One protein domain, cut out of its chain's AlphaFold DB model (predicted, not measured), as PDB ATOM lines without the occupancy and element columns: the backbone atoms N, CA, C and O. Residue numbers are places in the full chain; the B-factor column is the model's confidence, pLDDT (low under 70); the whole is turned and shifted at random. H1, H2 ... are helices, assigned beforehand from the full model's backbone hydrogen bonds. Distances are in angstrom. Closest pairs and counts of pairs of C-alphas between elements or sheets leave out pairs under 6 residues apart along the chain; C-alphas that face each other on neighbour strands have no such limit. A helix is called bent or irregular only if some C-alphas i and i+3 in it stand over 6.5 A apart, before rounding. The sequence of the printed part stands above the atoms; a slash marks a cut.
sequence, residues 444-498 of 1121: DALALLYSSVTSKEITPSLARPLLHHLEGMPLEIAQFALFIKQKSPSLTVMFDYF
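AT A GLANCE: This is residues 444 to 498 of the 1121 residues of an uncharacterized protein of Aaosphaeria arxii CBS 175.79 (UniProt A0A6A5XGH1). Four short helices make a small rounded cluster of two crossed pairs: H1 and H3 lie side by side and run the same way, while H2 and H4 lie more loosely side by side across from them, their lines crossing those of the first pair at wide angles. H1 packs on both H3 and H2, and H4, at the end of the printed part, is only loosely attached, near H2 and H3. The printed part has 55 residues with four named helices in the order H1, H2, H3, H4 and no named strand; its class is all helix. It is compact, with a radius of gyration of the C-alphas of 9.9 A, and spans 24 by 21 by 21 A.

IN THESE COORDINATES: Find C-alpha 444 at (3.603, 47.197, 0.821); from there H1, residues 444 to 452, runs 12.6 A from first to last C-alpha. Next look at Pro 460, where H2 begins; it takes residues 460 to 469 and measures 14.3 A. H2 is neither bent nor irregular, but only just: C-alphas 462 and 465 are 6.2 A apart. Find C-alpha 474 at (0.072, 49.588, -7.338), the start of H3, residues 474 to 487, the longest helix at 20.2 A. H4, residues 491 to 498, measures 10.8 A and ends at C-alpha 498 at (9.341, 45.760, -18.772).

HOW THE PARTS SIT: Begin with H1 and H3, which touch with 11 pairs of C-alphas within 8 A; their closest C-alphas, those of Ser 452 and Ala 481, are 5.9 A apart. They run the same way at a shallow tilt of 32 degrees. H1 also touches H2, where the closest C-alphas, those of Ala 445 and Leu 467, are 6.8 A apart. Their lines stand about perpendicular at 71 degrees, only just beyond steep. H2 and H3 are close but not clearly touching, with the C-alphas of Leu 467 and Ile 477 the closest at 7.2 A; they run opposite ways at a steep tilt of 59 degrees. H4 is close to H2 but not clearly touching, the closest C-alphas being those of Leu 466 and Phe 495 at 7.9 A, and the two run the same way at a shallow tilt of 17 degrees. H4 is likewise close to H3 but not clearly touching, with the C-alphas of Ile 484 and Met 494 the closest at 7.9 A, and it runs opposite ways to H3 at a steep tilt of 51 degrees. H1 and H4 are apart. In H1, H3 and H4 every O i to N i+4 pair is within hydrogen-bond range; in H2 it is 4 of 6.

THE WHOLE: Look at Asp 444 and Val 493 for the two C-alphas farthest apart, 24.7 A. The printed part has no cut. The links from H2 to H3 and from H3 to H4 are tight, and the link from H1 to H2, with 7 residues, is short. The mean pLDDT of the printed part is 74.7; it is under 70 at residues 454 to 457 and 486 to 498.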
ATOM      1  N   ASP A 444       4.965  47.223   1.378       88.88
ATOM      2  CA  ASP A 444       3.603  47.197   0.821       88.88
ATOM      3  C   ASP A 444       3.603  46.694  -0.638       88.88
ATOM      4  O   ASP A 444       2.766  45.878  -1.036       88.88
ATOM      5  N   ALA A 445       4.565  47.153  -1.444       87.88
ATOM      6  CA  ALA A 445       4.718  46.773  -2.847       87.88
ATOM      7  C   ALA A 445       5.073  45.284  -3.003       87.88
ATOM      8  O   ALA A 445       4.522  44.596  -3.868       87.88
ATOM      9  N   LEU A 446       5.957  44.763  -2.142       87.31
ATOM     10  CA  LEU A 446       6.272  43.333  -2.077       87.31
ATOM     11  C   LEU A 446       5.063  42.506  -1.658       87.31
ATOM     12  O   LEU A 446       4.798  41.467  -2.265       87.31
ATOM     13  N   ALA A 447       4.324  42.959  -0.645       86.69
ATOM     14  CA  ALA A 447       3.117  42.281  -0.196       86.69
ATOM     15  C   ALA A 447       2.087  42.171  -1.333       86.69
ATOM     16  O   ALA A 447       1.489  41.109  -1.504       86.69
ATOM     17  N   LEU A 448       1.924  43.223  -2.146       86.88
ATOM     18  CA  LEU A 448       0.987  43.232  -3.277       86.88
ATOM     19  C   LEU A 448       1.422  42.294  -4.407       86.88
ATOM     20  O   LEU A 448       0.594  41.615  -5.021       86.88
ATOM     21  N   LEU A 449       2.726  42.226  -4.678       84.12
ATOM     22  CA  LEU A 449       3.264  41.295  -5.664       84.12
ATOM     23  C   LEU A 449       3.045  39.841  -5.216       84.12
ATOM     24  O   LEU A 449       2.579  39.015  -5.999       84.12
ATOM     25  N   TYR A 450       3.324  39.534  -3.948       84.94
ATOM     26  CA  TYR A 450       3.178  38.182  -3.404       84.94
ATOM     27  C   TYR A 450       1.732  37.752  -3.166       84.94
ATOM     28  O   TYR A 450       1.436  36.564  -3.274       84.94
ATOM     29  N   SER A 451       0.811  38.680  -2.902       82.12
ATOM     30  CA  SER A 451      -0.619  38.350  -2.857       82.12
ATOM     31  C   SER A 451      -1.151  37.912  -4.226       82.12
ATOM     32  O   SER A 451      -2.115  37.149  -4.305       82.12
ATOM     33  N   SER A 452      -0.510  38.377  -5.302       73.06
ATOM     34  CA  SER A 452      -0.961  38.190  -6.682       73.06
ATOM     35  C   SER A 452      -0.237  37.049  -7.413       73.06
ATOM     36  O   SER A 452      -0.767  36.522  -8.395       73.06
ATOM     37  N   VAL A 453       0.950  36.641  -6.940       74.38
ATOM     38  CA  VAL A 453       1.819  35.638  -7.581       74.38
ATOM     39  C   VAL A 453       2.139  34.482  -6.625       74.38
ATOM     40  O   VAL A 453       2.744  34.673  -5.577       74.38
ATOM     41  N   THR A 454       1.805  33.247  -7.019       62.12
ATOM     42  CA  THR A 454       2.016  32.016  -6.224       62.12
ATOM     43  C   THR A 454       3.392  31.355  -6.405       62.12
ATOM     44  O   THR A 454       3.662  30.321  -5.790       62.12
ATOM     45  N   SER A 455       4.262  31.897  -7.266       61.12
ATOM     46  CA  SER A 455       5.550  31.271  -7.597       61.12
ATOM     47  C   SER A 455       6.560  31.378  -6.448       61.12
ATOM     48  O   SER A 455       6.895  32.472  -6.000       61.12
ATOM     49  N   LYS A 456       7.110  30.232  -6.021       58.19
ATOM     50  CA  LYS A 456       8.193  30.141  -5.021       58.19
ATOM     51  C   LYS A 456       9.550  30.658  -5.529       58.19
ATOM     52  O   LYS A 456      10.494  30.723  -4.749       58.19
ATOM     53  N   GLU A 457       9.663  31.003  -6.811       59.81
ATOM     54  CA  GLU A 457      10.927  31.412  -7.441       59.81
ATOM     55  C   GLU A 457      11.263  32.899  -7.231       59.81
ATOM     56  O   GLU A 457      12.418  33.304  -7.370       59.81
ATOM     57  N   ILE A 458      10.282  33.725  -6.848       70.38
ATOM     58  CA  ILE A 458      10.479  35.168  -6.658       70.38
ATOM     59  C   ILE A 458      10.932  35.444  -5.221       70.38
ATOM     60  O   ILE A 458      10.127  35.628  -4.307       70.38
ATOM     61  N   THR A 459      12.244  35.497  -5.006       74.75
ATOM     62  CA  THR A 459      12.825  35.878  -3.707       74.75
ATOM     63  C   THR A 459      12.769  37.398  -3.476       74.75
ATOM     64  O   THR A 459      12.829  38.165  -4.442       74.75
ATOM     65  N   PRO A 460      12.709  37.886  -2.218       75.88
ATOM     66  CA  PRO A 460      12.650  39.326  -1.935       75.88
ATOM     67  C   PRO A 460      13.840  40.116  -2.497       75.88
ATOM     68  O   PRO A 460      13.683  41.254  -2.930       75.88
ATOM     69  N   SER A 461      15.025  39.500  -2.548       75.19
ATOM     70  CA  SER A 461      16.238  40.074  -3.151       75.19
ATOM     71  C   SER A 461      16.108  40.339  -4.652       75.19
ATOM     72  O   SER A 461      16.813  41.188  -5.186       75.19
ATOM     73  N   LEU A 462      15.212  39.617  -5.325       73.88
ATOM     74  CA  LEU A 462      14.973  39.693  -6.762       73.88
ATOM     75  C   LEU A 462      13.773  40.585  -7.103       73.88
ATOM     76  O   LEU A 462      13.792  41.297  -8.104       73.88
ATOM     77  N   ALA A 463      12.753  40.582  -6.245       77.12
ATOM     78  CA  ALA A 463      11.560  41.405  -6.399       77.12
ATOM     79  C   ALA A 463      11.812  42.893  -6.111       77.12
ATOM     80  O   ALA A 463      11.282  43.740  -6.821       77.12
ATOM     81  N   ARG A 464      12.639  43.237  -5.111       82.81
ATOM     82  CA  ARG A 464      12.886  44.645  -4.739       82.81
ATOM     83  C   ARG A 464      13.456  45.493  -5.892       82.81
ATOM     84  O   ARG A 464      12.910  46.566  -6.132       82.81
ATOM     85  N   PRO A 465      14.464  45.040  -6.666       78.75
ATOM     86  CA  PRO A 465      14.925  45.781  -7.843       78.75
ATOM     87  C   PRO A 465      13.834  45.999  -8.899       78.75
ATOM     88  O   PRO A 465      13.754  47.086  -9.462       78.75
ATOM     89  N   LEU A 466      12.976  45.003  -9.149       75.75
ATOM     90  CA  LEU A 466      11.852  45.113 -10.090       75.75
ATOM     91  C   LEU A 466      10.803  46.122  -9.604       75.75
ATOM     92  O   LEU A 466      10.355  46.973 -10.365       75.75
ATOM     93  N   LEU A 467      10.455  46.076  -8.318       81.94
ATOM     94  CA  LEU A 467       9.503  47.004  -7.701       81.94
ATOM     95  C   LEU A 467      10.027  48.444  -7.665       81.94
ATOM     96  O   LEU A 467       9.256  49.378  -7.880       81.94
ATOM     97  N   HIS A 468      11.338  48.622  -7.482       81.12
ATOM     98  CA  HIS A 468      11.986  49.924  -7.613       81.12
ATOM     99  C   HIS A 468      11.891  50.464  -9.052       81.12
ATOM    100  O   HIS A 468      11.673  51.657  -9.247       81.12
ATOM    101  N   HIS A 469      11.988  49.601 -10.075       76.81
ATOM    102  CA  HIS A 469      11.755  50.001 -11.474       76.81
ATOM    103  C   HIS A 469      10.284  50.343 -11.762       76.81
ATOM    104  O   HIS A 469      10.022  51.185 -12.619       76.81
ATOM    105  N   LEU A 470       9.345  49.734 -11.031       78.31
ATOM    106  CA  LEU A 470       7.901  50.012 -11.070       78.31
ATOM    107  C   LEU A 470       7.494  51.253 -10.247       78.31
ATOM    108  O   LEU A 470       6.303  51.550 -10.137       78.31
ATOM    109  N   GLU A 471       8.460  51.949  -9.636       80.94
ATOM    110  CA  GLU A 471       8.262  53.144  -8.800       80.94
ATOM    111  C   GLU A 471       7.244  52.939  -7.657       80.94
ATOM    112  O   GLU A 471       6.615  53.891  -7.199       80.94
ATOM    113  N   GLY A 472       7.039  51.694  -7.206       81.12
ATOM    114  CA  GLY A 472       6.060  51.365  -6.164       81.12
ATOM    115  C   GLY A 472       4.595  51.617  -6.562       81.12
ATOM    116  O   GLY A 472       3.729  51.739  -5.693       81.12
ATOM    117  N   MET A 473       4.274  51.742  -7.852       85.56
ATOM    118  CA  MET A 473       2.914  52.057  -8.306       85.56
ATOM    119  C   MET A 473       2.006  50.813  -8.281       85.56
ATOM    120  O   MET A 473       2.249  49.876  -9.041       85.56
ATOM    121  N   PRO A 474       0.912  50.785  -7.488       86.31
ATOM    122  CA  PRO A 474       0.072  49.588  -7.338       86.31
ATOM    123  C   PRO A 474      -0.503  49.057  -8.654       86.31
ATOM    124  O   PRO A 474      -0.571  47.847  -8.851       86.31
ATOM    125  N   LEU A 475      -0.912  49.957  -9.557       83.00
ATOM    126  CA  LEU A 475      -1.440  49.585 -10.871       83.00
ATOM    127  C   LEU A 475      -0.396  48.837 -11.714       83.00
ATOM    128  O   LEU A 475      -0.712  47.812 -12.310       83.00
ATOM    129  N   GLU A 476       0.841  49.327 -11.718       82.75
ATOM    130  CA  GLU A 476       1.949  48.742 -12.478       82.75
ATOM    131  C   GLU A 476       2.355  47.386 -11.885       82.75
ATOM    132  O   GLU A 476       2.539  46.411 -12.610       82.75
ATOM    133  N   ILE A 477       2.407  47.288 -10.551       83.19
ATOM    134  CA  ILE A 477       2.708  46.039  -9.836       83.19
ATOM    135  C   ILE A 477       1.648  44.972 -10.131       83.19
ATOM    136  O   ILE A 477       1.992  43.821 -10.398       83.19
ATOM    137  N   ALA A 478       0.363  45.339 -10.130       81.81
ATOM    138  CA  ALA A 478      -0.723  44.412 -10.440       81.81
ATOM    139  C   ALA A 478      -0.664  43.925 -11.899       81.81
ATOM    140  O   ALA A 478      -0.820  42.731 -12.156       81.81
ATOM    141  N   GLN A 479      -0.391  44.819 -12.856       78.06
ATOM    142  CA  GLN A 479      -0.203  44.447 -14.264       78.06
ATOM    143  C   GLN A 479       0.994  43.508 -14.444       78.06
ATOM    144  O   GLN A 479       0.895  42.497 -15.142       78.06
ATOM    145  N   PHE A 480       2.099  43.796 -13.758       77.12
ATOM    146  CA  PHE A 480       3.287  42.953 -13.764       77.12
ATOM    147  C   PHE A 480       3.018  41.563 -13.166       77.12
ATOM    148  O   PHE A 480       3.378  40.546 -13.758       77.12
ATOM    149  N   ALA A 481       2.307  41.492 -12.040       77.69
ATOM    150  CA  ALA A 481       1.910  40.230 -11.423       77.69
ATOM    151  C   ALA A 481       1.038  39.363 -12.351       77.69
ATOM    152  O   ALA A 481       1.230  38.147 -12.432       77.69
ATOM    153  N   LEU A 482       0.109  39.980 -13.091       73.50
ATOM    154  CA  LEU A 482      -0.721  39.284 -14.079       73.50
ATOM    155  C   LEU A 482       0.102  38.732 -15.243       73.50
ATOM    156  O   LEU A 482      -0.104  37.587 -15.648       73.50
ATOM    157  N   PHE A 483       1.058  39.512 -15.745       74.00
ATOM    158  CA  PHE A 483       1.979  39.063 -16.787       74.00
ATOM    159  C   PHE A 483       2.774  37.826 -16.346       74.00
ATOM    160  O   PHE A 483       2.855  36.847 -17.091       74.00
ATOM    161  N   ILE A 484       3.289  37.829 -15.110       73.75
ATOM    162  CA  ILE A 484       3.985  36.672 -14.531       73.75
ATOM    163  C   ILE A 484       3.052  35.461 -14.459       73.75
ATOM    164  O   ILE A 484       3.430  34.371 -14.890       73.75
ATOM    165  N   LYS A 485       1.827  35.654 -13.953       72.50
ATOM    166  CA  LYS A 485       0.838  34.582 -13.786       72.50
ATOM    167  C   LYS A 485       0.450  33.924 -15.115       72.50
ATOM    168  O   LYS A 485       0.219  32.720 -15.138       72.50
ATOM    169  N   GLN A 486       0.370  34.692 -16.203       68.88
ATOM    170  CA  GLN A 486      -0.052  34.183 -17.511       68.88
ATOM    171  C   GLN A 486       1.061  33.483 -18.298       68.88
ATOM    172  O   GLN A 486       0.771  32.548 -19.040       68.88
ATOM    173  N   LYS A 487       2.313  33.950 -18.203       66.44
ATOM    174  CA  LYS A 487       3.375  33.535 -19.139       66.44
ATOM    175  C   LYS A 487       4.523  32.742 -18.518       66.44
ATOM    176  O   LYS A 487       5.341  32.232 -19.277       66.44
ATOM    177  N   SER A 488       4.614  32.661 -17.187       62.81
ATOM    178  CA  SER A 488       5.732  32.035 -16.454       62.81
ATOM    179  C   SER A 488       7.126  32.292 -17.078       62.81
ATOM    180  O   SER A 488       7.865  31.343 -17.349       62.81
ATOM    181  N   PRO A 489       7.486  33.553 -17.395       65.44
ATOM    182  CA  PRO A 489       8.699  33.864 -18.151       65.44
ATOM    183  C   PRO A 489       9.973  33.742 -17.300       65.44
ATOM    184  O   PRO A 489       9.938  33.868 -16.077       65.44
ATOM    185  N   SER A 490      11.129  33.563 -17.952       63.91
ATOM    186  CA  SER A 490      12.427  33.653 -17.270       63.91
ATOM    187  C   SER A 490      12.731  35.096 -16.844       63.91
ATOM    188  O   SER A 490      12.210  36.056 -17.415       63.91
ATOM    189  N   LEU A 491      13.616  35.269 -15.855       61.03
ATOM    190  CA  LEU A 491      13.968  36.585 -15.301       61.03
ATOM    191  C   LEU A 491      14.426  37.596 -16.347       61.03
ATOM    192  O   LEU A 491      14.003  38.747 -16.318       61.03
ATOM    193  N   THR A 492      15.230  37.162 -17.310       61.88
ATOM    194  CA  THR A 492      15.737  38.027 -18.379       61.88
ATOM    195  C   THR A 492      14.614  38.531 -19.290       61.88
ATOM    196  O   THR A 492      14.642  39.676 -19.724       61.88
ATOM    197  N   VAL A 493      13.594  37.701 -19.532       63.69
ATOM    198  CA  VAL A 493      12.414  38.062 -20.337       63.69
ATOM    199  C   VAL A 493      11.481  39.000 -19.564       63.69
ATOM    200  O   VAL A 493      10.825  39.841 -20.172       63.69
ATOM    201  N   MET A 494      11.446  38.905 -18.229       64.50
ATOM    202  CA  MET A 494      10.691  39.839 -17.386       64.50
ATOM    203  C   MET A 494      11.263  41.258 -17.433       64.50
ATOM    204  O   MET A 494      10.493  42.201 -17.597       64.50
ATOM    205  N   PHE A 495      12.589  41.406 -17.333       64.38
ATOM    206  CA  PHE A 495      13.243  42.716 -17.438       64.38
ATOM    207  C   PHE A 495      13.123  43.307 -18.855       64.38
ATOM    208  O   PHE A 495      12.701  44.449 -18.990       64.38
ATOM    209  N   ASP A 496      13.357  42.517 -19.913       66.44
ATOM    210  CA  ASP A 496      13.252  42.984 -21.311       66.44
ATOM    211  C   ASP A 496      11.818  43.389 -21.707       66.44
ATOM    212  O   ASP A 496      11.612  44.397 -22.382       66.44
ATOM    213  N   TYR A 497      10.795  42.651 -21.258       65.19
ATOM    214  CA  TYR A 497       9.398  43.050 -21.467       65.19
ATOM    215  C   TYR A 497       9.082  44.380 -20.773       65.19
ATOM    216  O   TYR A 497       8.390  45.229 -21.340       65.19
ATOM    217  N   PHE A 498       9.601  44.566 -19.559       63.22
ATOM    218  CA  PHE A 498       9.341  45.760 -18.772       63.22
ATOM    219  C   PHE A 498      10.044  47.000 -19.336       63.22
ATOM    220  O   PHE A 498       9.415  48.052 -19.456       63.22
TER     221      PHE A 498